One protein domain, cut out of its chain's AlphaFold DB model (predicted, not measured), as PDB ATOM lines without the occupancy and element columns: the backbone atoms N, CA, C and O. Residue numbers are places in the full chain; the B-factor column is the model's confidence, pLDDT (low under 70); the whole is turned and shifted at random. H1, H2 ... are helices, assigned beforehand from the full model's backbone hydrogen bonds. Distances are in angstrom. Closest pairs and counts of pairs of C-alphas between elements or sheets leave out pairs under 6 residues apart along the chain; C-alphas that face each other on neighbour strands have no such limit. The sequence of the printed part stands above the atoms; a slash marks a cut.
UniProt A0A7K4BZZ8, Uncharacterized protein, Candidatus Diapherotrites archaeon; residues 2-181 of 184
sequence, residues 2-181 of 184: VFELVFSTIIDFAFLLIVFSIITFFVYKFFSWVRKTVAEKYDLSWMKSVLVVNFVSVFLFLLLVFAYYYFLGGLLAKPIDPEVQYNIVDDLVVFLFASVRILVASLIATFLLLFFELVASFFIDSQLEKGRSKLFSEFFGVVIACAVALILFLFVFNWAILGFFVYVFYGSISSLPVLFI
ATOM      1  N   VAL A   2     -28.106  74.326 -43.509       72.44
ATOM      2  CA  VAL A   2     -27.540  73.147 -44.227       72.44
ATOM      3  C   VAL A   2     -26.008  73.201 -44.331       72.44
ATOM      4  O   VAL A   2     -25.335  72.210 -44.080       72.44
ATOM      5  N   PHE A   3     -25.448  74.375 -44.636       73.75
ATOM      6  CA  PHE A   3     -23.998  74.557 -44.770       73.75
ATOM      7  C   PHE A   3     -23.244  74.368 -43.440       73.75
ATOM      8  O   PHE A   3     -22.175  73.770 -43.414       73.75
ATOM      9  N   GLU A   4     -23.831  74.815 -42.326       78.50
ATOM     10  CA  GLU A   4     -23.280  74.612 -40.976       78.50
ATOM     11  C   GLU A   4     -23.299  73.133 -40.583       78.50
ATOM     12  O   GLU A   4     -22.338  72.640 -39.999       78.50
ATOM     13  N   LEU A   5     -24.354  72.406 -40.959       77.75
ATOM     14  CA  LEU A   5     -24.503  70.982 -40.663       77.75
ATOM     15  C   LEU A   5     -23.485  70.130 -41.439       77.75
ATOM     16  O   LEU A   5     -22.849  69.240 -40.874       77.75
ATOM     17  N   VAL A   6     -23.270  70.452 -42.721       78.25
ATOM     18  CA  VAL A   6     -22.232  69.818 -43.551       78.25
ATOM     19  C   VAL A   6     -20.840  70.104 -42.986       78.25
ATOM     20  O   VAL A   6     -20.034  69.185 -42.854       78.25
ATOM     21  N   PHE A   7     -20.561  71.352 -42.602       82.00
ATOM     22  CA  PHE A   7     -19.258  71.729 -42.055       82.00
ATOM     23  C   PHE A   7     -18.984  71.065 -40.699       82.00
ATOM     24  O   PHE A   7     -17.889  70.543 -40.490       82.00
ATOM     25  N   SER A   8     -19.990  70.995 -39.818       85.25
ATOM     26  CA  SER A   8     -19.897  70.264 -38.545       85.25
ATOM     27  C   SER A   8     -19.582  68.786 -38.770       85.25
ATOM     28  O   SER A   8     -18.659  68.261 -38.161       85.25
ATOM     29  N   THR A   9     -20.268  68.134 -39.714       84.38
ATOM     30  CA  THR A   9     -20.051  66.709 -40.018       84.38
ATOM     31  C   THR A   9     -18.627  66.435 -40.517       84.38
ATOM     32  O   THR A   9     -18.024  65.424 -40.162       84.38
ATOM     33  N   ILE A  10     -18.058  67.341 -41.322       86.31
ATOM     34  CA  ILE A  10     -16.669  67.233 -41.797       86.31
ATOM     35  C   ILE A  10     -15.684  67.365 -40.630       86.31
ATOM     36  O   ILE A  10     -14.708  66.616 -40.569       86.31
ATOM     37  N   ILE A  11     -15.936  68.295 -39.704       89.44
ATOM     38  CA  ILE A  11     -15.111  68.467 -38.501       89.44
ATOM     39  C   ILE A  11     -15.176  67.217 -37.624       89.44
ATOM     40  O   ILE A  11     -14.129  66.714 -37.219       89.44
ATOM     41  N   ASP A  12     -16.373  66.683 -37.382       88.50
ATOM     42  CA  ASP A  12     -16.563  65.477 -36.571       88.50
ATOM     43  C   ASP A  12     -15.851  64.275 -37.197       88.50
ATOM     44  O   ASP A  12     -15.147  63.534 -36.508       88.50
ATOM     45  N   PHE A  13     -15.945  64.122 -38.521       88.69
ATOM     46  CA  PHE A  13     -15.221  63.085 -39.250       88.69
ATOM     47  C   PHE A  13     -13.700  63.256 -39.141       88.69
ATOM     48  O   PHE A  13     -12.986  62.280 -38.903       88.69
ATOM     49  N   ALA A  14     -13.185  64.480 -39.282       90.00
ATOM     50  CA  ALA A  14     -11.757  64.757 -39.149       90.00
ATOM     51  C   ALA A  14     -11.253  64.480 -37.724       90.00
ATOM     52  O   ALA A  14     -10.189  63.881 -37.547       90.00
ATOM     53  N   PHE A  15     -12.026  64.866 -36.708       91.19
ATOM     54  CA  PHE A  15     -11.712  64.583 -35.311       91.19
ATOM     55  C   PHE A  15     -11.691  63.075 -35.045       91.19
ATOM     56  O   PHE A  15     -10.713  62.557 -34.500       91.19
ATOM     57  N   LEU A  16     -12.719  62.358 -35.506       90.81
ATOM     58  CA  LEU A  16     -12.803  60.904 -35.417       90.81
ATOM     59  C   LEU A  16     -11.589  60.247 -36.085       90.81
ATOM     60  O   LEU A  16     -10.928  59.409 -35.475       90.81
ATOM     61  N   LEU A  17     -11.242  60.674 -37.301       93.38
ATOM     62  CA  LEU A  17     -10.088  60.165 -38.033       93.38
ATOM     63  C   LEU A  17      -8.790  60.341 -37.242       93.38
ATOM     64  O   LEU A  17      -8.016  59.391 -37.135       93.38
ATOM     65  N   ILE A  18      -8.547  61.520 -36.667       92.75
ATOM     66  CA  ILE A  18      -7.328  61.792 -35.894       92.75
ATOM     67  C   ILE A  18      -7.272  60.907 -34.647       92.75
ATOM     68  O   ILE A  18      -6.251  60.258 -34.410       92.75
ATOM     69  N   VAL A  19      -8.361  60.836 -33.879       93.81
ATOM     70  CA  VAL A  19      -8.425  60.025 -32.652       93.81
ATOM     71  C   VAL A  19      -8.169  58.552 -32.967       93.81
ATOM     72  O   VAL A  19      -7.288  57.934 -32.362       93.81
ATOM     73  N   PHE A  20      -8.869  58.003 -33.963       92.12
ATOM     74  CA  PHE A  20      -8.676  56.618 -34.388       92.12
ATOM     75  C   PHE A  20      -7.264  56.371 -34.916       92.12
ATOM     76  O   PHE A  20      -6.673  55.343 -34.589       92.12
ATOM     77  N   SER A  21      -6.690  57.309 -35.671       94.12
ATOM     78  CA  SER A  21      -5.332  57.174 -36.209       94.12
ATOM     79  C   SER A  21      -4.279  57.157 -35.105       94.12
ATOM     80  O   SER A  21      -3.366  56.338 -35.153       94.12
ATOM     81  N   ILE A  22      -4.411  58.011 -34.085       93.50
ATOM     82  CA  ILE A  22      -3.486  58.043 -32.944       93.50
ATOM     83  C   ILE A  22      -3.539  56.714 -32.188       93.50
ATOM     84  O   ILE A  22      -2.499  56.085 -31.984       93.50
ATOM     85  N   ILE A  23      -4.738  56.257 -31.817       93.44
ATOM     86  CA  ILE A  23      -4.922  54.990 -31.093       93.44
ATOM     87  C   ILE A  23      -4.366  53.827 -31.923       93.44
ATOM     88  O   ILE A  23      -3.546  53.042 -31.439       93.44
ATOM     89  N   THR A  24      -4.753  53.756 -33.196       92.69
ATOM     90  CA  THR A  24      -4.327  52.690 -34.110       92.69
ATOM     91  C   THR A  24      -2.822  52.717 -34.339       92.69
ATOM     92  O   THR A  24      -2.212  51.660 -34.447       92.69
ATOM     93  N   PHE A  25      -2.182  53.886 -34.348       93.69
ATOM     94  CA  PHE A  25      -0.735  53.989 -34.500       93.69
ATOM     95  C   PHE A  25       0.012  53.368 -33.315       93.69
ATOM     96  O   PHE A  25       0.962  52.609 -33.518       93.69
ATOM     97  N   PHE A  26      -0.434  53.626 -32.081       94.38
ATOM     98  CA  PHE A  26       0.155  52.990 -30.898       94.38
ATOM     99  C   PHE A  26      -0.053  51.473 -30.904       94.38
ATOM    100  O   PHE A  26       0.894  50.720 -30.662       94.38
ATOM    101  N   VAL A  27      -1.261  51.024 -31.255       90.62
ATOM    102  CA  VAL A  27      -1.582  49.598 -31.417       90.62
ATOM    103  C   VAL A  27      -0.684  48.967 -32.488       90.62
ATOM    104  O   VAL A  27      -0.027  47.958 -32.234       90.62
ATOM    105  N   TYR A  28      -0.566  49.601 -33.654       90.69
ATOM    106  CA  TYR A  28       0.293  49.165 -34.752       90.69
ATOM    107  C   TYR A  28       1.756  49.038 -34.318       90.69
ATOM    108  O   TYR A  28       2.398  48.035 -34.632       90.69
ATOM    109  N   LYS A  29       2.289  50.015 -33.573       92.06
ATOM    110  CA  LYS A  29       3.662  49.978 -33.049       92.06
ATOM    111  C   LYS A  29       3.887  48.793 -32.116       92.06
ATOM    112  O   LYS A  29       4.874  48.075 -32.287       92.06
ATOM    113  N   PHE A  30       2.967  48.566 -31.182       91.75
ATOM    114  CA  PHE A  30       3.031  47.431 -30.267       91.75
ATOM    115  C   PHE A  30       3.005  46.096 -31.029       91.75
ATOM    116  O   PHE A  30       3.914  45.278 -30.886       91.75
ATOM    117  N   PHE A  31       2.039  45.906 -31.932       89.38
ATOM    118  CA  PHE A  31       1.932  44.673 -32.718       89.38
ATOM    119  C   PHE A  31       3.035  44.512 -33.770       89.38
ATOM    120  O   PHE A  31       3.366  43.392 -34.142       89.38
ATOM    121  N   SER A  32       3.641  45.593 -34.262       87.50
ATOM    122  CA  SER A  32       4.821  45.528 -35.137       87.50
ATOM    123  C   SER A  32       6.012  44.897 -34.409       87.50
ATOM    124  O   SER A  32       6.669  44.005 -34.948       87.50
ATOM    125  N   TRP A  33       6.230  45.271 -33.144       90.25
ATOM    126  CA  TRP A  33       7.254  44.652 -32.302       90.25
ATOM    127  C   TRP A  33       6.975  43.161 -32.045       90.25
ATOM    128  O   TRP A  33       7.869  42.326 -32.220       90.25
ATOM    129  N   VAL A  34       5.726  42.806 -31.719       90.38
ATOM    130  CA  VAL A  34       5.312  41.401 -31.535       90.38
ATOM    131  C   VAL A  34       5.532  40.591 -32.818       90.38
ATOM    132  O   VAL A  34       6.155  39.532 -32.776       90.38
ATOM    133  N   ARG A  35       5.096  41.107 -33.975       89.00
ATOM    134  CA  ARG A  35       5.260  40.451 -35.287       89.00
ATOM    135  C   ARG A  35       6.716  40.214 -35.650       89.00
ATOM    136  O   ARG A  35       7.037  39.138 -36.150       89.00
ATOM    137  N   LYS A  36       7.595  41.183 -35.386       88.75
ATOM    138  CA  LYS A  36       9.034  41.024 -35.626       88.75
ATOM    139  C   LYS A  36       9.610  39.890 -34.774       88.75
ATOM    140  O   LYS A  36      10.270  39.007 -35.304       88.75
ATOM    141  N   THR A  37       9.262  39.865 -33.489       90.25
ATOM    142  CA  THR A  37       9.710  38.824 -32.552       90.25
ATOM    143  C   THR A  37       9.229  37.430 -32.971       90.25
ATOM    144  O   THR A  37       9.990  36.464 -32.939       90.25
ATOM    145  N   VAL A  38       7.968  37.308 -33.397       88.94
ATOM    146  CA  VAL A  38       7.394  36.045 -33.888       88.94
ATOM    147  C   VAL A  38       8.033  35.621 -35.215       88.94
ATOM    148  O   VAL A  38       8.347  34.445 -35.382       88.94
ATOM    149  N   ALA A  39       8.264  36.559 -36.136       90.94
ATOM    150  CA  ALA A  39       8.901  36.274 -37.420       90.94
ATOM    151  C   ALA A  39      10.329  35.745 -37.244       90.94
ATOM    152  O   ALA A  39      10.671  34.736 -37.849       90.94
ATOM    153  N   GLU A  40      11.124  36.371 -36.370       91.44
ATOM    154  CA  GLU A  40      12.499  35.950 -36.073       91.44
ATOM    155  C   GLU A  40      12.547  34.590 -35.364       91.44
ATOM    156  O   GLU A  40      13.390  33.756 -35.683       91.44
ATOM    157  N   LYS A  41      11.627  34.330 -34.425       92.81
ATOM    158  CA  LYS A  41      11.609  33.076 -33.656       92.81
ATOM    159  C   LYS A  41      11.206  31.854 -34.488       92.81
ATOM    160  O   LYS A  41      11.673  30.755 -34.201       92.81
ATOM    161  N   TYR A  42      10.314  32.031 -35.460       91.94
ATOM    162  CA  TYR A  42       9.728  30.932 -36.237       91.94
ATOM    163  C   TYR A  42      10.124  30.943 -37.723       91.94
ATOM    164  O   TYR A  42       9.544  30.185 -38.495       91.94
ATOM    165  N   ASP A  43      11.075  31.798 -38.117       91.44
ATOM    166  CA  ASP A  43      11.530  31.990 -39.505       91.44
ATOM    167  C   ASP A  43      10.361  32.162 -40.498       91.44
ATOM    168  O   ASP A  43      10.235  31.498 -41.530       91.44
ATOM    169  N   LEU A  44       9.414  33.028 -40.126       89.25
ATOM    170  CA  LEU A  44       8.204  33.273 -40.908       89.25
ATOM    171  C   LEU A  44       8.388  34.480 -41.823       89.25
ATOM    172  O   LEU A  44       8.909  35.519 -41.420       89.25
ATOM    173  N   SER A  45       7.838  34.394 -43.038       90.81
ATOM    174  CA  SER A  45       7.698  35.572 -43.896       90.81
ATOM    175  C   SER A  45       6.821  36.635 -43.225       90.81
ATOM    176  O   SER A  45       5.931  36.308 -42.433       90.81
ATOM    177  N   TRP A  46       7.025  37.909 -43.582       86.44
ATOM    178  CA  TRP A  46       6.256  39.038 -43.040       86.44
ATOM    179  C   TRP A  46       4.744  38.775 -43.073       86.44
ATOM    180  O   TRP A  46       4.082  38.856 -42.042       86.44
ATOM    181  N   MET A  47       4.218  38.342 -44.222       89.00
ATOM    182  CA  MET A  47       2.789  38.074 -44.402       89.00
ATOM    183  C   MET A  47       2.278  36.924 -43.519       89.00
ATOM    184  O   MET A  47       1.190  37.021 -42.956       89.00
ATOM    185  N   LYS A  48       3.062  35.848 -43.349       89.56
ATOM    186  CA  LYS A  48       2.694  34.736 -42.456       89.56
ATOM    187  C   LYS A  48       2.687  35.184 -40.995       89.56
ATOM    188  O   LYS A  48       1.756  34.851 -40.271       89.56
ATOM    189  N   SER A  49       3.687  35.964 -40.578       90.56
ATOM    190  CA  SER A  49       3.750  36.519 -39.220       90.56
ATOM    191  C   SER A  49       2.569  37.453 -38.940       90.56
ATOM    192  O   SER A  49       1.907  37.312 -37.913       90.56
ATOM    193  N   VAL A  50       2.240  38.343 -39.883       90.06
ATOM    194  CA  VAL A  50       1.059  39.215 -39.811       90.06
ATOM    195  C   VAL A  50      -0.216  38.401 -39.622       90.06
ATOM    196  O   VAL A  50      -0.965  38.662 -38.687       90.06
ATOM    197  N   LEU A  51      -0.444  37.393 -40.469       92.25
ATOM    198  CA  LEU A  51      -1.640  36.553 -40.394       92.25
ATOM    199  C   LEU A  51      -1.757  35.837 -39.049       92.25
ATOM    200  O   LEU A  51      -2.821  35.871 -38.439       92.25
ATOM    201  N   VAL A  52      -0.673  35.222 -38.568       92.19
ATOM    202  CA  VAL A  52      -0.679  34.490 -37.293       92.19
ATOM    203  C   VAL A  52      -0.918  35.437 -36.121       92.19
ATOM    204  O   VAL A  52      -1.775  35.160 -35.282       92.19
ATOM    205  N   VAL A  53      -0.201  36.561 -36.058       92.75
ATOM    206  CA  VAL A  53      -0.346  37.512 -34.948       92.75
ATOM    207  C   VAL A  53      -1.728  38.156 -34.962       92.75
ATOM    208  O   VAL A  53      -2.356  38.217 -33.907       92.75
ATOM    209  N   ASN A  54      -2.240  38.572 -36.121       92.62
ATOM    210  CA  ASN A  54      -3.579  39.154 -36.216       92.62
ATOM    211  C   ASN A  54      -4.656  38.126 -35.862       92.62
ATOM    212  O   ASN A  54      -5.530  38.437 -35.056       92.62
ATOM    213  N   PHE A  55      -4.543  36.890 -36.355       93.69
ATOM    214  CA  PHE A  55      -5.466  35.812 -36.005       93.69
ATOM    215  C   PHE A  55      -5.499  35.552 -34.504       93.69
ATOM    216  O   PHE A  55      -6.567  35.613 -33.900       93.69
ATOM    217  N   VAL A  56      -4.340  35.328 -33.882       93.44
ATOM    218  CA  VAL A  56      -4.259  35.059 -32.440       93.44
ATOM    219  C   VAL A  56      -4.779  36.247 -31.633       93.44
ATOM    220  O   VAL A  56      -5.529  36.055 -30.681       93.44
ATOM    221  N   SER A  57      -4.434  37.474 -32.025       91.00
ATOM    222  CA  SER A  57      -4.847  38.682 -31.301       91.00
ATOM    223  C   SER A  57      -6.353  38.901 -31.376       91.00
ATOM    224  O   SER A  57      -6.986  39.139 -30.349       91.00
ATOM    225  N   VAL A  58      -6.944  38.775 -32.567       91.94
ATOM    226  CA  VAL A  58      -8.394  38.914 -32.751       91.94
ATOM    227  C   VAL A  58      -9.134  37.764 -32.079       91.94
ATOM    228  O   VAL A  58     -10.143  38.001 -31.420       91.94
ATOM    229  N   PHE A  59      -8.640  36.533 -32.201       92.38
ATOM    230  CA  PHE A  59      -9.233  35.372 -31.546       92.38
ATOM    231  C   PHE A  59      -9.265  35.546 -30.027       92.38
ATOM    232  O   PHE A  59     -10.327  35.423 -29.423       92.38
ATOM    233  N   LEU A  60      -8.131  35.899 -29.414       92.00
ATOM    234  CA  LEU A  60      -8.053  36.148 -27.974       92.00
ATOM    235  C   LEU A  60      -8.930  37.325 -27.556       92.00
ATOM    236  O   LEU A  60      -9.611  37.233 -26.540       92.00
ATOM    237  N   PHE A  61      -8.954  38.407 -28.335       89.88
ATOM    238  CA  PHE A  61      -9.816  39.550 -28.055       89.88
ATOM    239  C   PHE A  61     -11.297  39.158 -28.062       89.88
ATOM    240  O   PHE A  61     -12.001  39.417 -27.089       89.88
ATOM    241  N   LEU A  62     -11.770  38.482 -29.112       88.62
ATOM    242  CA  LEU A  62     -13.162  38.037 -29.209       88.62
ATOM    243  C   LEU A  62     -13.513  37.004 -28.137       88.62
ATOM    244  O   LEU A  62     -14.612  37.050 -27.592       88.62
ATOM    245  N   LEU A  63     -12.584  36.108 -27.802       87.38
ATOM    246  CA  LEU A  63     -12.773  35.121 -26.744       87.38
ATOM    247  C   LEU A  63     -12.857  35.782 -25.366       87.38
ATOM    248  O   LEU A  63     -13.727  35.418 -24.582       87.38
ATOM    249  N   LEU A  64     -12.018  36.783 -25.086       86.94
ATOM    250  CA  LEU A  64     -12.087  37.576 -23.858       86.94
ATOM    251  C   LEU A  64     -13.378  38.385 -23.775       86.94
ATOM    252  O   LEU A  64     -14.000  38.410 -22.720       86.94
ATOM    253  N   VAL A  65     -13.802  39.013 -24.874       84.75
ATOM    254  CA  VAL A  65     -15.076  39.741 -24.938       84.75
ATOM    255  C   VAL A  65     -16.239  38.783 -24.684       84.75
ATOM    256  O   VAL A  65     -17.079  39.055 -23.831       84.75
ATOM    257  N   PHE A  66     -16.268  37.633 -25.357       80.94
ATOM    258  CA  PHE A  66     -17.309  36.630 -25.158       80.94
ATOM    259  C   PHE A  66     -17.324  36.103 -23.719       80.94
ATOM    260  O   PHE A  66     -18.375  36.099 -23.084       80.94
ATOM    261  N   ALA A  67     -16.164  35.730 -23.174       80.19
ATOM    262  CA  ALA A  67     -16.038  35.268 -21.796       80.19
ATOM    263  C   ALA A  67     -16.462  36.352 -20.794       80.19
ATOM    264  O   ALA A  67     -17.203  36.059 -19.863       80.19
ATOM    265  N   TYR A  68     -16.058  37.608 -21.000       80.50
ATOM    266  CA  TYR A  68     -16.465  38.732 -20.158       80.50
ATOM    267  C   TYR A  68     -17.991  38.857 -20.112       80.50
ATOM    268  O   TYR A  68     -18.572  38.859 -19.031       80.50
ATOM    269  N   TYR A  69     -18.655  38.894 -21.269       73.75
ATOM    270  CA  TYR A  69     -20.114  39.011 -21.330       73.75
ATOM    271  C   TYR A  69     -20.839  37.775 -20.792       73.75
ATOM    272  O   TYR A  69     -21.858  37.926 -20.126       73.75
ATOM    273  N   TYR A  70     -20.322  36.570 -21.037       70.88
ATOM    274  CA  TYR A  70     -20.944  35.333 -20.568       70.88
ATOM    275  C   TYR A  70     -20.811  35.169 -19.046       70.88
ATOM    276  O   TYR A  70     -21.802  34.961 -18.352       70.88
ATOM    277  N   PHE A  71     -19.603  35.349 -18.502       67.25
ATOM    278  CA  PHE A  71     -19.338  35.152 -17.076       67.25
ATOM    279  C   PHE A  71     -19.803  36.329 -16.211       67.25
ATOM    280  O   PHE A  71     -20.453  36.097 -15.197       67.25
ATOM    281  N   LEU A  72     -19.540  37.592 -16.579       60.41
ATOM    282  CA  LEU A  72     -20.060  38.725 -15.793       60.41
ATOM    283  C   LEU A  72     -21.548  38.969 -16.029       60.41
ATOM    284  O   LEU A  72     -22.236  39.378 -15.096       60.41
ATOM    285  N   GLY A  73     -22.055  38.690 -17.233       56.41
ATOM    286  CA  GLY A  73     -23.491  38.696 -17.498       56.41
ATOM    287  C   GLY A  73     -24.214  37.660 -16.642       56.41
ATOM    288  O   GLY A  73     -25.198  38.007 -16.005       56.41
ATOM    289  N   GLY A  74     -23.686  36.436 -16.531       55.25
ATOM    290  CA  GLY A  74     -24.241  35.395 -15.657       55.25
ATOM    291  C   GLY A  74     -24.117  35.688 -14.155       55.25
ATOM    292  O   GLY A  74     -25.004  35.326 -13.393       55.25
ATOM    293  N   LEU A  75     -23.056  36.378 -13.719       50.16
ATOM    294  CA  LEU A  75     -22.852  36.734 -12.304       50.16
ATOM    295  C   LEU A  75     -23.680  37.945 -11.841       50.16
ATOM    296  O   LEU A  75     -23.995  38.047 -10.656       50.16
ATOM    297  N   LEU A  76     -23.996  38.880 -12.744       51.88
ATOM    298  CA  LEU A  76     -24.725  40.117 -12.426       51.88
ATOM    299  C   LEU A  76     -26.195  40.088 -12.864       51.88
ATOM    300  O   LEU A  76     -26.992  40.885 -12.362       51.88
ATOM    301  N   ALA A  77     -26.577  39.205 -13.789       54.88
ATOM    302  CA  ALA A  77     -27.972  39.031 -14.157       54.88
ATOM    303  C   ALA A  77     -28.710  38.304 -13.034       54.88
ATOM    304  O   ALA A  77     -28.325  37.219 -12.604       54.88
ATOM    305  N   LYS A  78     -29.823  38.891 -12.579       51.22
ATOM    306  CA  LYS A  78     -30.799  38.118 -11.811       51.22
ATOM    307  C   LYS A  78     -31.259  36.960 -12.701       51.22
ATOM    308  O   LYS A  78     -31.596  37.231 -13.857       51.22
ATOM    309  N   PRO A  79     -31.287  35.716 -12.197       54.91
ATOM    310  CA  PRO A  79     -31.846  34.611 -12.956       54.91
ATOM    311  C   PRO A  79     -33.267  35.001 -13.373       54.91
ATOM    312  O   PRO A  79     -34.084  35.384 -12.534       54.91
ATOM    313  N   ILE A  80     -33.520  34.989 -14.684       55.34
ATOM    314  CA  ILE A  80     -34.844  35.284 -15.254       55.34
ATOM    315  C   ILE A  80     -35.846  34.215 -14.794       55.34
ATOM    316  O   ILE A  80     -37.030  34.507 -14.651       55.34
ATOM    317  N   ASP A  81     -35.346  33.014 -14.499       53.50
ATOM    318  CA  ASP A  81     -36.117  31.887 -14.006       53.50
ATOM    319  C   ASP A  81     -35.401  31.241 -12.799       53.50
ATOM    320  O   ASP A  81     -34.276  30.753 -12.947       53.50
ATOM    321  N   PRO A  82     -35.993  31.269 -11.590       56.81
ATOM    322  CA  PRO A  82     -35.400  30.680 -10.392       56.81
ATOM    323  C   PRO A  82     -35.403  29.141 -10.390       56.81
ATOM    324  O   PRO A  82     -34.747  28.556  -9.526       56.81
ATOM    325  N   GLU A  83     -36.112  28.483 -11.314       59.22
ATOM    326  CA  GLU A  83     -36.176  27.013 -11.393       59.22
ATOM    327  C   GLU A  83     -35.105  26.402 -12.311       59.22
ATOM    328  O   GLU A  83     -34.827  25.201 -12.236       59.22
ATOM    329  N   VAL A  84     -34.453  27.215 -13.148       60.62
ATOM    330  CA  VAL A  84     -33.381  26.746 -14.031       60.62
ATOM    331  C   VAL A  84     -32.114  26.518 -13.209       60.62
ATOM    332  O   VAL A  84     -31.427  27.453 -12.793       60.62
ATOM    333  N   GLN A  85     -31.777  25.247 -12.985       58.38
ATOM    334  CA  GLN A  85     -30.470  24.879 -12.454       58.38
ATOM    335  C   GLN A  85     -29.409  25.156 -13.520       58.38
ATOM    336  O   GLN A  85     -29.301  24.431 -14.505       58.38
ATOM    337  N   TYR A  86     -28.620  26.212 -13.316       59.75
ATOM    338  CA  TYR A  86     -27.443  26.489 -14.133       59.75
ATOM    339  C   TYR A  86     -26.448  25.339 -13.983       59.75
ATOM    340  O   TYR A  86     -25.826  25.153 -12.934       59.75
ATOM    341  N   ASN A  87     -26.339  24.535 -15.033       69.62
ATOM    342  CA  ASN A  87     -25.426  23.415 -15.088       69.62
ATOM    343  C   ASN A  87     -24.146  23.849 -15.805       69.62
ATOM    344  O   ASN A  87     -24.162  24.208 -16.980       69.62
ATOM    345  N   ILE A  88     -23.020  23.737 -15.102       69.38
ATOM    346  CA  ILE A  88     -21.687  24.080 -15.613       69.38
ATOM    347  C   ILE A  88     -21.381  23.335 -16.921       69.38
ATOM    348  O   ILE A  88     -20.658  23.850 -17.771       69.38
ATOM    349  N   VAL A  89     -21.928  22.127 -17.098       72.62
ATOM    350  CA  VAL A  89     -21.749  21.335 -18.321       72.62
ATOM    351  C   VAL A  89     -22.435  21.994 -19.521       72.62
ATOM    352  O   VAL A  89     -21.828  22.069 -20.588       72.62
ATOM    353  N   ASP A  90     -23.647  22.519 -19.349       68.50
ATOM    354  CA  ASP A  90     -24.392  23.180 -20.427       68.50
ATOM    355  C   ASP A  90     -23.730  24.512 -20.808       68.50
ATOM    356  O   ASP A  90     -23.567  24.810 -21.993       68.50
ATOM    357  N   ASP A  91     -23.216  25.249 -19.820       68.62
ATOM    358  CA  ASP A  91     -22.411  26.455 -20.039       68.62
ATOM    359  C   ASP A  91     -21.122  26.161 -20.821       68.62
ATOM    360  O   ASP A  91     -20.745  26.903 -21.734       68.62
ATOM    361  N   LEU A  92     -20.458  25.046 -20.508       70.75
ATOM    362  CA  LEU A  92     -19.271  24.581 -21.227       70.75
ATOM    363  C   LEU A  92     -19.592  24.233 -22.681       70.75
ATOM    364  O   LEU A  92     -18.833  24.602 -23.577       70.75
ATOM    365  N   VAL A  93     -20.715  23.557 -22.930       76.19
ATOM    366  CA  VAL A  93     -21.161  23.205 -24.285       76.19
ATOM    367  C   VAL A  93     -21.477  24.467 -25.094       76.19
ATOM    368  O   VAL A  93     -21.011  24.595 -26.231       76.19
ATOM    369  N   VAL A  94     -22.184  25.438 -24.510       72.12
ATOM    370  CA  VAL A  94     -22.472  26.734 -25.150       72.12
ATOM    371  C   VAL A  94     -21.183  27.495 -25.459       72.12
ATOM    372  O   VAL A  94     -21.020  27.997 -26.577       72.12
ATOM    373  N   PHE A  95     -20.238  27.526 -24.517       71.75
ATOM    374  CA  PHE A  95     -18.928  28.141 -24.711       71.75
ATOM    375  C   PHE A  95     -18.143  27.470 -25.849       71.75
ATOM    376  O   PHE A  95     -17.543  28.151 -26.683       71.75
ATOM    377  N   LEU A  96     -18.196  26.140 -25.951       79.12
ATOM    378  CA  LEU A  96     -17.496  25.381 -26.987       79.12
ATOM    379  C   LEU A  96     -18.096  25.640 -28.378       79.12
ATOM    380  O   LEU A  96     -17.354  25.929 -29.320       79.12
ATOM    381  N   PHE A  97     -19.424  25.672 -28.514       76.56
ATOM    382  CA  PHE A  97     -20.077  26.072 -29.770       76.56
ATOM    383  C   PHE A  97     -19.853  27.549 -30.125       76.56
ATOM    384  O   PHE A  97     -19.761  27.907 -31.304       76.56
ATOM    385  N   ALA A  98     -19.759  28.433 -29.131       75.81
ATOM    386  CA  ALA A  98     -19.387  29.827 -29.352       75.81
ATOM    387  C   ALA A  98     -17.928  29.968 -29.806       75.81
ATOM    388  O   ALA A  98     -17.648  30.768 -30.697       75.81
ATOM    389  N   SER A  99     -17.012  29.140 -29.294       79.31
ATOM    390  CA  SER A  99     -15.598  29.167 -29.685       79.31
ATOM    391  C   SER A  99     -15.386  28.895 -31.179       79.31
ATOM    392  O   SER A  99     -14.563  29.556 -31.811       79.31
ATOM    393  N   VAL A 100     -16.191  28.012 -31.784       84.75
ATOM    394  CA  VAL A 100     -16.164  27.750 -33.234       84.75
ATOM    395  C   VAL A 100     -16.595  28.989 -34.024       84.75
ATOM    396  O   VAL A 100     -15.954  29.357 -35.009       84.75
ATOM    397  N   ARG A 101     -17.649  29.680 -33.574       82.62
ATOM    398  CA  ARG A 101     -18.113  30.933 -34.193       82.62
ATOM    399  C   ARG A 101     -17.065  32.035 -34.060       82.62
ATOM    400  O   ARG A 101     -16.759  32.698 -35.048       82.62
ATOM    401  N   ILE A 102     -16.464  32.174 -32.878       87.38
ATOM    402  CA  ILE A 102     -15.362  33.107 -32.608       87.38
ATOM    403  C   ILE A 102     -14.162  32.810 -33.509       87.38
ATOM    404  O   ILE A 102     -13.560  33.738 -34.041       87.38
ATOM    405  N   LEU A 103     -13.848  31.535 -33.750       89.50
ATOM    406  CA  LEU A 103     -12.780  31.130 -34.659       89.50
ATOM    407  C   LEU A 103     -13.063  31.615 -36.086       89.50
ATOM    408  O   LEU A 103     -12.231  32.312 -36.666       89.50
ATOM    409  N   VAL A 104     -14.251  31.338 -36.631       88.69
ATOM    410  CA  VAL A 104     -14.638  31.809 -37.976       88.69
ATOM    411  C   VAL A 104     -14.635  33.339 -38.054       88.69
ATOM    412  O   VAL A 104     -14.084  33.912 -38.993       88.69
ATOM    413  N   ALA A 105     -15.196  34.006 -37.046       87.75
ATOM    414  CA  ALA A 105     -15.229  35.460 -36.956       87.75
ATOM    415  C   ALA A 105     -13.807  36.043 -36.954       87.75
ATOM    416  O   ALA A 105     -13.488  36.928 -37.750       87.75
ATOM    417  N   SER A 106     -12.917  35.495 -36.125       91.62
ATOM    418  CA  SER A 106     -11.521  35.928 -36.040       91.62
ATOM    419  C   SER A 106     -10.769  35.752 -37.358       91.62
ATOM    420  O   SER A 106      -9.977  36.618 -37.727       91.62
ATOM    421  N   LEU A 107     -11.069  34.698 -38.118       91.94
ATOM    422  CA  LEU A 107     -10.484  34.455 -39.431       91.94
ATOM    423  C   LEU A 107     -10.933  35.516 -40.449       91.94
ATOM    424  O   LEU A 107     -10.087  36.113 -41.114       91.94
ATOM    425  N   ILE A 108     -12.232  35.831 -40.506       90.38
ATOM    426  CA  ILE A 108     -12.770  36.900 -41.369       90.38
ATOM    427  C   ILE A 108     -12.142  38.254 -41.012       90.38
ATOM    428  O   ILE A 108     -11.630  38.959 -41.885       90.38
ATOM    429  N   ALA A 109     -12.131  38.603 -39.725       90.25
ATOM    430  CA  ALA A 109     -11.549  39.854 -39.249       90.25
ATOM    431  C   ALA A 109     -10.037  39.932 -39.513       90.25
ATOM    432  O   ALA A 109      -9.527  41.003 -39.824       90.25
ATOM    433  N   THR A 110      -9.321  38.806 -39.477       93.25
ATOM    434  CA  THR A 110      -7.892  38.753 -39.822       93.25
ATOM    435  C   THR A 110      -7.646  39.106 -41.282       93.25
ATOM    436  O   THR A 110      -6.750  39.898 -41.568       93.25
ATOM    437  N   PHE A 111      -8.439  38.566 -42.212       91.19
ATOM    438  CA  PHE A 111      -8.320  38.919 -43.632       91.19
ATOM    439  C   PHE A 111      -8.649  40.389 -43.888       91.19
ATOM    440  O   PHE A 111      -7.978  41.048 -44.682       91.19
ATOM    441  N   LEU A 112      -9.641  40.918 -43.177       90.94
ATOM    442  CA  LEU A 112     -10.010  42.324 -43.255       90.94
ATOM    443  C   LEU A 112      -8.897  43.240 -42.718       90.94
ATOM    444  O   LEU A 112      -8.541  44.224 -43.364       90.94
ATOM    445  N   LEU A 113      -8.292  42.892 -41.578       91.12
ATOM    446  CA  LEU A 113      -7.129  43.601 -41.040       91.12
ATOM    447  C   LEU A 113      -5.930  43.519 -41.985       91.12
ATOM    448  O   LEU A 113      -5.273  44.531 -42.213       91.12
ATOM    449  N   LEU A 114      -5.675  42.352 -42.580       91.75
ATOM    450  CA  LEU A 114      -4.610  42.181 -43.565       91.75
ATOM    451  C   LEU A 114      -4.800  43.126 -44.761       91.75
ATOM    452  O   LEU A 114      -3.832  43.737 -45.205       91.75
ATOM    453  N   PHE A 115      -6.029  43.290 -45.259       91.94
ATOM    454  CA  PHE A 115      -6.319  44.251 -46.326       91.94
ATOM    455  C   PHE A 115      -5.920  45.681 -45.928       91.94
ATOM    456  O   PHE A 115      -5.202  46.347 -46.674       91.94
ATOM    457  N   PHE A 116      -6.312  46.141 -44.737       92.69
ATOM    458  CA  PHE A 116      -5.942  47.479 -44.260       92.69
ATOM    459  C   PHE A 116      -4.440  47.633 -44.010       92.69
ATOM    460  O   PHE A 116      -3.882  48.697 -44.274       92.69
ATOM    461  N   GLU A 117      -3.766  46.583 -43.548       91.00
ATOM    462  CA  GLU A 117      -2.313  46.595 -43.389       91.00
ATOM    463  C   GLU A 117      -1.574  46.668 -44.725       91.00
ATOM    464  O   GLU A 117      -0.570  47.371 -44.819       91.00
ATOM    465  N   LEU A 118      -2.074  45.999 -45.767       92.25
ATOM    466  CA  LEU A 118      -1.523  46.115 -47.118       92.25
ATOM    467  C   LEU A 118      -1.696  47.533 -47.665       92.25
ATOM    468  O   LEU A 118      -0.743  48.095 -48.209       92.25
ATOM    469  N   VAL A 119      -2.874  48.136 -47.465       92.75
ATOM    470  CA  VAL A 119      -3.113  49.549 -47.797       92.75
ATOM    471  C   VAL A 119      -2.110  50.434 -47.056       92.75
ATOM    472  O   VAL A 119      -1.417  51.223 -47.693       92.75
ATOM    473  N   ALA A 120      -1.966  50.271 -45.738       92.69
ATOM    474  CA  ALA A 120      -1.006  51.041 -44.952       92.69
ATOM    475  C   ALA A 120       0.429  50.872 -45.477       92.69
ATOM    476  O   ALA A 120       1.099  51.873 -45.717       92.69
ATOM    477  N   SER A 121       0.883  49.633 -45.706       91.44
ATOM    478  CA  SER A 121       2.243  49.328 -46.177       91.44
ATOM    479  C   SER A 121       2.555  50.013 -47.504       91.44
ATOM    480  O   SER A 121       3.598  50.648 -47.628       91.44
ATOM    481  N   PHE A 122       1.623  49.972 -48.459       93.38
ATOM    482  CA  PHE A 122       1.788  50.635 -49.752       93.38
ATOM    483  C   PHE A 122       2.047  52.143 -49.602       93.38
ATOM    484  O   PHE A 122       2.946  52.702 -50.234       93.38
ATOM    485  N   PHE A 123       1.291  52.817 -48.729       93.50
ATOM    486  CA  PHE A 123       1.486  54.247 -48.483       93.50
ATOM    487  C   PHE A 123       2.737  54.543 -47.653       93.50
ATOM    488  O   PHE A 123       3.344  55.595 -47.856       93.50
ATOM    489  N   ILE A 124       3.150  53.642 -46.757       93.06
ATOM    490  CA  ILE A 124       4.408  53.767 -46.005       93.06
ATOM    491  C   ILE A 124       5.591  53.764 -46.972       93.06
ATOM    492  O   ILE A 124       6.391  54.701 -46.950       93.06
ATOM    493  N   ASP A 125       5.660  52.763 -47.849       91.38
ATOM    494  CA  ASP A 125       6.765  52.602 -48.797       91.38
ATOM    495  C   ASP A 125       6.830  53.790 -49.768       91.38
ATOM    496  O   ASP A 125       7.892  54.388 -49.952       91.38
ATOM    497  N   SER A 126       5.678  54.257 -50.264       91.56
ATOM    498  CA  SER A 126       5.602  55.445 -51.127       91.56
ATOM    499  C   SER A 126       6.130  56.731 -50.467       91.56
ATOM    500  O   SER A 126       6.670  57.607 -51.149       91.56
ATOM    501  N   GLN A 127       5.965  56.901 -49.150       93.19
ATOM    502  CA  GLN A 127       6.505  58.071 -48.442       93.19
ATOM    503  C   GLN A 127       7.998  57.922 -48.131       93.19
ATOM    504  O   GLN A 127       8.732  58.915 -48.189       93.19
ATOM    505  N   LEU A 128       8.458  56.700 -47.857       91.50
ATOM    506  CA  LEU A 128       9.875  56.398 -47.660       91.50
ATOM    507  C   LEU A 128      10.689  56.648 -48.936       91.50
ATOM    508  O   LEU A 128      11.741  57.282 -48.864       91.50
ATOM    509  N   GLU A 129      10.174  56.256 -50.104       91.94
ATOM    510  CA  GLU A 129      10.793  56.543 -51.411       91.94
ATOM    511  C   GLU A 129      10.939  58.049 -51.683       91.94
ATOM    512  O   GLU A 129      11.876  58.486 -52.347       91.94
ATOM    513  N   LYS A 130      10.054  58.870 -51.106       91.12
ATOM    514  CA  LYS A 130      10.117  60.342 -51.169       91.12
ATOM    515  C   LYS A 130      11.087  60.956 -50.151       91.12
ATOM    516  O   LYS A 130      11.094  62.175 -49.981       91.12
ATOM    517  N   GLY A 131      11.867  60.142 -49.439       89.69
ATOM    518  CA  GLY A 131      12.839  60.593 -48.440       89.69
ATOM    519  C   GLY A 131      12.215  61.114 -47.142       89.69
ATOM    520  O   GLY A 131      12.866  61.853 -46.401       89.69
ATOM    521  N   ARG A 132      10.949  60.780 -46.849       93.25
ATOM    522  CA  ARG A 132      10.310  61.156 -45.577       93.25
ATOM    523  C   ARG A 132      10.834  60.296 -44.425       93.25
ATOM    524  O   ARG A 132      11.326  59.188 -44.615       93.25
ATOM    525  N   SER A 133      10.706  60.802 -43.196       94.06
ATOM    526  CA  SER A 133      11.111  60.041 -42.012       94.06
ATOM    527  C   SER A 133      10.248  58.786 -41.843       94.06
ATOM    528  O   SER A 133       9.059  58.770 -42.175       94.06
ATOM    529  N   LYS A 134      10.838  57.722 -41.286       91.44
ATOM    530  CA  LYS A 134      10.140  56.447 -41.067       91.44
ATOM    531  C   LYS A 134       8.909  56.592 -40.175       91.44
ATOM    532  O   LYS A 134       7.851  56.078 -40.514       91.44
ATOM    533  N   LEU A 135       9.028  57.344 -39.079       92.38
ATOM    534  CA  LEU A 135       7.911  57.598 -38.162       92.38
ATOM    535  C   LEU A 135       6.755  58.332 -38.844       92.38
ATOM    536  O   LEU A 135       5.603  57.955 -38.653       92.38
ATOM    537  N   PHE A 136       7.060  59.352 -39.652       92.81
ATOM    538  CA  PHE A 136       6.037  60.074 -40.404       92.81
ATOM    539  C   PHE A 136       5.354  59.164 -41.425       92.81
ATOM    540  O   PHE A 136       4.133  59.170 -41.524       92.81
ATOM    541  N   SER A 137       6.135  58.359 -42.147       93.12
ATOM    542  CA  SER A 137       5.622  57.443 -43.171       93.12
ATOM    543  C   SER A 137       4.685  56.395 -42.564       93.12
ATOM    544  O   SER A 137       3.583  56.199 -43.066       93.12
ATOM    545  N   GLU A 138       5.075  55.793 -41.435       93.19
ATOM    546  CA  GLU A 138       4.242  54.857 -40.666       93.19
ATOM    547  C   GLU A 138       2.950  55.506 -40.162       93.19
ATOM    548  O   GLU A 138       1.874  54.936 -40.331       93.19
ATOM    549  N   PHE A 139       3.037  56.704 -39.577       94.81
ATOM    550  CA  PHE A 139       1.851  57.421 -39.111       94.81
ATOM    551  C   PHE A 139       0.916  57.769 -40.273       94.81
ATOM    552  O   PHE A 139      -0.289  57.556 -40.180       94.81
ATOM    553  N   PHE A 140       1.466  58.233 -41.395       93.94
ATOM    554  CA  PHE A 140       0.701  58.546 -42.596       93.94
ATOM    555  C   PHE A 140      -0.011  57.310 -43.160       93.94
ATOM    556  O   PHE A 140      -1.203  57.378 -43.451       93.94
ATOM    557  N   GLY A 141       0.675  56.168 -43.257       94.12
ATOM    558  CA  GLY A 141       0.058  54.912 -43.689       94.12
ATOM    559  C   GLY A 141      -1.106  54.484 -42.794       94.12
ATOM    560  O   GLY A 141      -2.156  54.091 -43.302       94.12
ATOM    561  N   VAL A 142      -0.958  54.634 -41.471       94.81
ATOM    562  CA  VAL A 142      -2.042  54.377 -40.508       94.81
ATOM    563  C   VAL A 142      -3.209  55.341 -40.712       94.81
ATOM    564  O   VAL A 142      -4.347  54.885 -40.763       94.81
ATOM    565  N   VAL A 143      -2.954  56.640 -40.893       95.56
ATOM    566  CA  VAL A 143      -4.011  57.636 -41.156       95.56
ATOM    567  C   VAL A 143      -4.812  57.266 -42.402       95.56
ATOM    568  O   VAL A 143      -6.041  57.294 -42.372       95.56
ATOM    569  N   ILE A 144      -4.141  56.877 -43.489       94.75
ATOM    570  CA  ILE A 144      -4.824  56.470 -44.719       94.75
ATOM    571  C   ILE A 144      -5.635  55.189 -44.499       94.75
ATOM    572  O   ILE A 144      -6.802  55.142 -44.885       94.75
ATOM    573  N   ALA A 145      -5.073  54.175 -43.837       94.69
ATOM    574  CA  ALA A 145      -5.806  52.947 -43.535       94.69
ATOM    575  C   ALA A 145      -7.037  53.207 -42.646       94.69
ATOM    576  O   ALA A 145      -8.112  52.681 -42.930       94.69
ATOM    577  N   CYS A 146      -6.918  54.070 -41.631       94.50
ATOM    578  CA  CYS A 146      -8.039  54.499 -40.795       94.50
ATOM    579  C   CYS A 146      -9.093  55.265 -41.599       94.50
ATOM    580  O   CYS A 146     -10.281  55.016 -41.416       94.50
ATOM    581  N   ALA A 147      -8.692  56.155 -42.511       93.06
ATOM    582  CA  ALA A 147      -9.628  56.873 -43.372       93.06
ATOM    583  C   ALA A 147     -10.412  55.913 -44.277       93.06
ATOM    584  O   ALA A 147     -11.637  55.999 -44.347       93.06
ATOM    585  N   VAL A 148      -9.725  54.960 -44.915       93.31
ATOM    586  CA  VAL A 148     -10.368  53.937 -45.752       93.31
ATOM    587  C   VAL A 148     -11.310  53.072 -44.915       93.31
ATOM    588  O   VAL A 148     -12.447  52.846 -45.325       93.31
ATOM    589  N   ALA A 149     -10.886  52.636 -43.726       90.81
ATOM    590  CA  ALA A 149     -11.727  51.859 -42.821       90.81
ATOM    591  C   ALA A 149     -12.976  52.640 -42.389       90.81
ATOM    592  O   ALA A 149     -14.082  52.120 -42.501       90.81
ATOM    593  N   LEU A 150     -12.826  53.894 -41.952       90.25
ATOM    594  CA  LEU A 150     -13.953  54.737 -41.546       90.25
ATOM    595  C   LEU A 150     -14.935  54.953 -42.695       90.25
ATOM    596  O   LEU A 150     -16.136  54.825 -42.483       90.25
ATOM    597  N   ILE A 151     -14.453  55.215 -43.911       88.88
ATOM    598  CA  ILE A 151     -15.333  55.374 -45.074       88.88
ATOM    599  C   ILE A 151     -16.098  54.072 -45.353       88.88
ATOM    600  O   ILE A 151     -17.318  54.093 -45.521       88.88
ATOM    601  N   LEU A 152     -15.400  52.934 -45.361       87.31
ATOM    602  CA  LEU A 152     -16.023  51.636 -45.604       87.31
ATOM    603  C   LEU A 152     -17.061  51.297 -44.533       87.31
ATOM    604  O   LEU A 152     -18.182  50.935 -44.877       87.31
ATOM    605  N   PHE A 153     -16.741  51.438 -43.248       84.25
ATOM    606  CA  PHE A 153     -17.662  51.050 -42.179       84.25
ATOM    607  C   PHE A 153     -18.781  52.055 -41.933       84.25
ATOM    608  O   PHE A 153     -19.868  51.631 -41.564       84.25
ATOM    609  N   LEU A 154     -18.572  53.354 -42.145       82.56
ATOM    610  CA  LEU A 154     -19.638  54.338 -41.942       82.56
ATOM    611  C   LEU A 154     -20.615  54.383 -43.119       82.56
ATOM    612  O   LEU A 154     -21.812  54.542 -42.894       82.56
ATOM    613  N   PHE A 155     -20.133  54.226 -44.356       79.44
ATOM    614  CA  PHE A 155     -20.960  54.466 -45.546       79.44
ATOM    615  C   PHE A 155     -21.295  53.210 -46.353       79.44
ATOM    616  O   PHE A 155     -22.341  53.182 -46.996       79.44
ATOM    617  N   VAL A 156     -20.443  52.179 -46.343       81.12
ATOM    618  CA  VAL A 156     -20.638  50.974 -47.174       81.12
ATOM    619  C   VAL A 156     -21.159  49.798 -46.347       81.12
ATOM    620  O   VAL A 156     -22.046  49.068 -46.779       81.12
ATOM    621  N   PHE A 157     -20.623  49.627 -45.140       81.25
ATOM    622  CA  PHE A 157     -20.814  48.452 -44.293       81.25
ATOM    623  C   PHE A 157     -21.243  48.820 -42.865       81.25
ATOM    624  O   PHE A 157     -20.807  48.186 -41.904       81.25
ATOM    625  N   ASN A 158     -22.117  49.815 -42.703       75.69
ATOM    626  CA  ASN A 158     -22.621  50.245 -41.389       75.69
ATOM    627  C   ASN A 158     -23.294  49.111 -40.591       75.69
ATOM    628  O   ASN A 158     -23.190  49.070 -39.367       75.69
ATOM    629  N   TRP A 159     -23.900  48.137 -41.271       75.62
ATOM    630  CA  TRP A 159     -24.496  46.948 -40.649       75.62
ATOM    631  C   TRP A 159     -23.482  45.859 -40.274       75.62
ATOM    632  O   TRP A 159     -23.807  44.963 -39.494       75.62
ATOM    633  N   ALA A 160     -22.263  45.888 -40.826       75.06
ATOM    634  CA  ALA A 160     -21.331  44.765 -40.712       75.06
ATOM    635  C   ALA A 160     -20.840  44.552 -39.277       75.06
ATOM    636  O   ALA A 160     -20.734  43.412 -38.837       75.06
ATOM    637  N   ILE A 161     -20.603  45.632 -38.526       73.88
ATOM    638  CA  ILE A 161     -20.184  45.553 -37.118       73.88
ATOM    639  C   ILE A 161     -21.282  44.888 -36.275       73.88
ATOM    640  O   ILE A 161     -21.000  43.988 -35.483       73.88
ATOM    641  N   LEU A 162     -22.544  45.280 -36.487       74.31
ATOM    642  CA  LEU A 162     -23.692  44.687 -35.802       74.31
ATOM    643  C   LEU A 162     -23.877  43.215 -36.191       74.31
ATOM    644  O   LEU A 162     -24.040  42.368 -35.317       74.31
ATOM    645  N   GLY A 163     -23.804  42.890 -37.483       72.75
ATOM    646  CA  GLY A 163     -23.903  41.509 -37.960       72.75
ATOM    647  C   GLY A 163     -22.808  40.612 -37.381       72.75
ATOM    648  O   GLY A 163     -23.079  39.483 -36.974       72.75
ATOM    649  N   PHE A 164     -21.587  41.136 -37.262       76.69
ATOM    650  CA  PHE A 164     -20.463  40.431 -36.648       76.69
ATOM    651  C   PHE A 164     -20.701  40.173 -35.154       76.69
ATOM    652  O   PHE A 164     -20.457  39.067 -34.671       76.69
ATOM    653  N   PHE A 165     -21.252  41.153 -34.433       76.44
ATOM    654  CA  PHE A 165     -21.669  40.987 -33.042       76.44
ATOM    655  C   PHE A 165     -22.766  39.919 -32.897       76.44
ATOM    656  O   PHE A 165     -22.622  38.984 -32.108       76.44
ATOM    657  N   VAL A 166     -23.833  40.000 -33.699       74.50
ATOM    658  CA  VAL A 166     -24.932  39.018 -33.685       74.50
ATOM    659  C   VAL A 166     -24.410  37.612 -33.976       74.50
ATOM    660  O   VAL A 166     -24.784  36.664 -33.288       74.50
ATOM    661  N   TYR A 167     -23.501  37.462 -34.937       78.69
ATOM    662  CA  TYR A 167     -22.897  36.173 -35.259       78.69
ATOM    663  C   TYR A 167     -22.092  35.588 -34.086       78.69
ATOM    664  O   TYR A 167     -22.279  34.421 -33.736       78.69
ATOM    665  N   VAL A 168     -21.244  36.392 -33.438       74.88
ATOM    666  CA  VAL A 168     -20.415  35.930 -32.311       74.88
ATOM    667  C   VAL A 168     -21.276  35.506 -31.116       74.88
ATOM    668  O   VAL A 168     -21.054  34.431 -30.560       74.88
ATOM    669  N   PHE A 169     -22.284  36.301 -30.746       72.81
ATOM    670  CA  PHE A 169     -23.088  36.046 -29.545       72.81
ATOM    671  C   PHE A 169     -24.268  35.101 -29.796       72.81
ATOM    672  O   PHE A 169     -24.441  34.105 -29.093       72.81
ATOM    673  N   TYR A 170     -25.051  35.355 -30.839       69.94
ATOM    674  CA  TYR A 170     -26.316  34.658 -31.101       69.94
ATOM    675  C   TYR A 170     -26.205  33.612 -32.213       69.94
ATOM    676  O   TYR A 170     -27.073  32.751 -32.336       69.94
ATOM    677  N   GLY A 171     -25.130  33.631 -33.008       67.62
ATOM    678  CA  GLY A 171     -24.886  32.671 -34.092       67.62
ATOM    679  C   GLY A 171     -25.680  32.969 -35.359       67.62
ATOM    680  O   GLY A 171     -25.129  32.882 -36.453       67.62
ATOM    681  N   SER A 172     -26.945  33.364 -35.227       65.75
ATOM    682  CA  SER A 172     -27.800  33.760 -36.343       65.75
ATOM    683  C   SER A 172     -28.737  34.903 -35.954       65.75
ATOM    684  O   SER A 172     -28.986  35.150 -34.778       65.75
ATOM    685  N   ILE A 173     -29.309  35.567 -36.955       60.16
ATOM    686  CA  ILE A 173     -30.376  36.557 -36.749       60.16
ATOM    687  C   ILE A 173     -31.671  35.868 -36.286       60.16
ATOM    688  O   ILE A 173     -32.403  36.422 -35.475       60.16
ATOM    689  N   SER A 174     -31.931  34.632 -36.731       56.78
ATOM    690  CA  SER A 174     -33.117  33.848 -36.341       56.78
ATOM    691  C   SER A 174     -33.154  33.451 -34.862       56.78
ATOM    692  O   SER A 174     -34.205  33.059 -34.368       56.78
ATOM    693  N   SER A 175     -32.027  33.547 -34.160       59.06
ATOM    694  CA  SER A 175     -31.903  33.262 -32.727       59.06
ATOM    695  C   SER A 175     -31.903  34.527 -31.862       59.06
ATOM    696  O   SER A 175     -31.705  34.435 -30.650       59.06
ATOM    697  N   LEU A 176     -32.142  35.707 -32.451       54.44
ATOM    698  CA  LEU A 176     -32.370  36.928 -31.683       54.44
ATOM    699  C   LEU A 176     -33.744  36.875 -30.994       54.44
ATOM    700  O   LEU A 176     -34.723  36.446 -31.610       54.44
ATOM    701  N   PRO A 177     -33.862  37.353 -29.740       55.38
ATOM    702  CA  PRO A 177     -35.163  37.527 -29.117       55.38
ATOM    703  C   PRO A 177     -36.017  38.468 -29.977       55.38
ATOM    704  O   PRO A 177     -35.557  39.540 -30.371       55.38
ATOM    705  N   VAL A 178     -37.271  38.080 -30.235       49.62
ATOM    706  CA  VAL A 178     -38.228  38.756 -31.143       49.62
ATOM    707  C   VAL A 178     -38.367  40.267 -30.872       49.62
ATOM    708  O   VAL A 178     -38.663  41.038 -31.781       49.62
ATOM    709  N   LEU A 179     -38.064  40.722 -29.651       44.50
ATOM    710  CA  LEU A 179     -38.013  42.138 -29.263       44.50
ATOM    711  C   LEU A 179     -37.030  42.994 -30.083       44.50
ATOM    712  O   LEU A 179     -37.299  44.176 -30.273       44.50
ATOM    713  N   PHE A 180     -35.936  42.431 -30.606       43.78
ATOM    714  CA  PHE A 180     -34.972  43.173 -31.434       43.78
ATOM    715  C   PHE A 180     -35.362  43.245 -32.915       43.78
ATOM    716  O   PHE A 180     -34.855  44.104 -33.631       43.78
ATOM    717  N   ILE A 181     -36.269  42.380 -33.376       48.06
ATOM    718  CA  ILE A 181     -36.697  42.326 -34.783       48.06
ATOM    719  C   ILE A 181     -37.653  43.489 -35.110       48.06
ATOM    720  O   ILE A 181     -37.711  43.922 -36.250       48.06
TER     721      ILE A 181
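AT A GLANCE: This is residues 2 to 181 of the 184 residues of an uncharacterized protein of Candidatus Diapherotrites archaeon (UniProt A0A7K4BZZ8). The long helix H3 runs through this model as a beam, crossed by H2 as a narrow X, while H4 and H5 fold back over H3 from its far end. H1 is a second long rod, crossing H4 and making a corner with the beginning of H2; its residues 2 to 12 stick out free, and so do residues 75 to 85, of which 75 to 76 belong to H2, at the end of the beam where H3 begins. The printed part has 180 residues with five named helices, H1 to H5 in order, and no named strand, an all-helix domain. It is loose, with a radius of gyration of the C-alphas of 20.5 A, and flat, spanning 70 by 57 by 26 A.

IN THESE COORDINATES: Begin with H3, residues 88 to 129: find C-alpha 88 at (-21.687, 24.080, -15.613), from which the helix runs 58.2 A to C-alpha 129 at (10.793, 56.543, -51.411). Before it look for H2, residues 46 to 76, 43.6 A long. H1, residues 2 to 42, starts at C-alpha 2, (-27.540, 73.147, -44.227), and runs 56.9 A, with a kink of 26 degrees near residue 27. After H3 come H4, residues 134 to 156, 31.9 A long, and H5, residues 160 to 170, 14.8 A long.

HOW THE PARTS SIT: Start at the hub, H3, which touches H2, H4 and H5. H2 and H3 form a helical hairpin, running opposite ways at a steep tilt of 39 degrees; their closest C-alphas, Phe 59 and Ser 106, are 5.1 A apart. Residues 116 to 128 of H3 touch H4, closest at the C-alphas of Ala 120 and Gly 141, 4.2 A, at a steep tilt of 56 degrees. Residues 98 to 105 of H3 touch H5 at a shallow tilt of 23 degrees, opposite ways, with the C-alphas of Ile 102 and Val 168 closest at 5.8 A. Farther out, residues 17 to 25 of H1 touch H4, closest at the C-alphas of Ser 21 and Val 143, 5.1 A, at a steep tilt of 57 degrees. Residues 31 to 39 of H1 touch H2, with the C-alphas of Ala 39 and Ser 49 closest at 5.5 A. H1 is apart from H3 and H5, and H2 is apart from H4. In H1, H2, H4 and H5 every O i to N i+4 pair is within hydrogen-bond range; in H3, 37 of 38 are.

THE WHOLE: Look to Glu 83 and Gly 131 for the two C-alphas farthest apart, 70.0 A. The printed part has no cut; the link from H2 to H3, with 11 residues, is long, and the other links are tight. Read the B-factor column for a mean pLDDT of 82.2 of the printed part; residues 71 to 88, 90 to 91 and 170 to 181 are under 70.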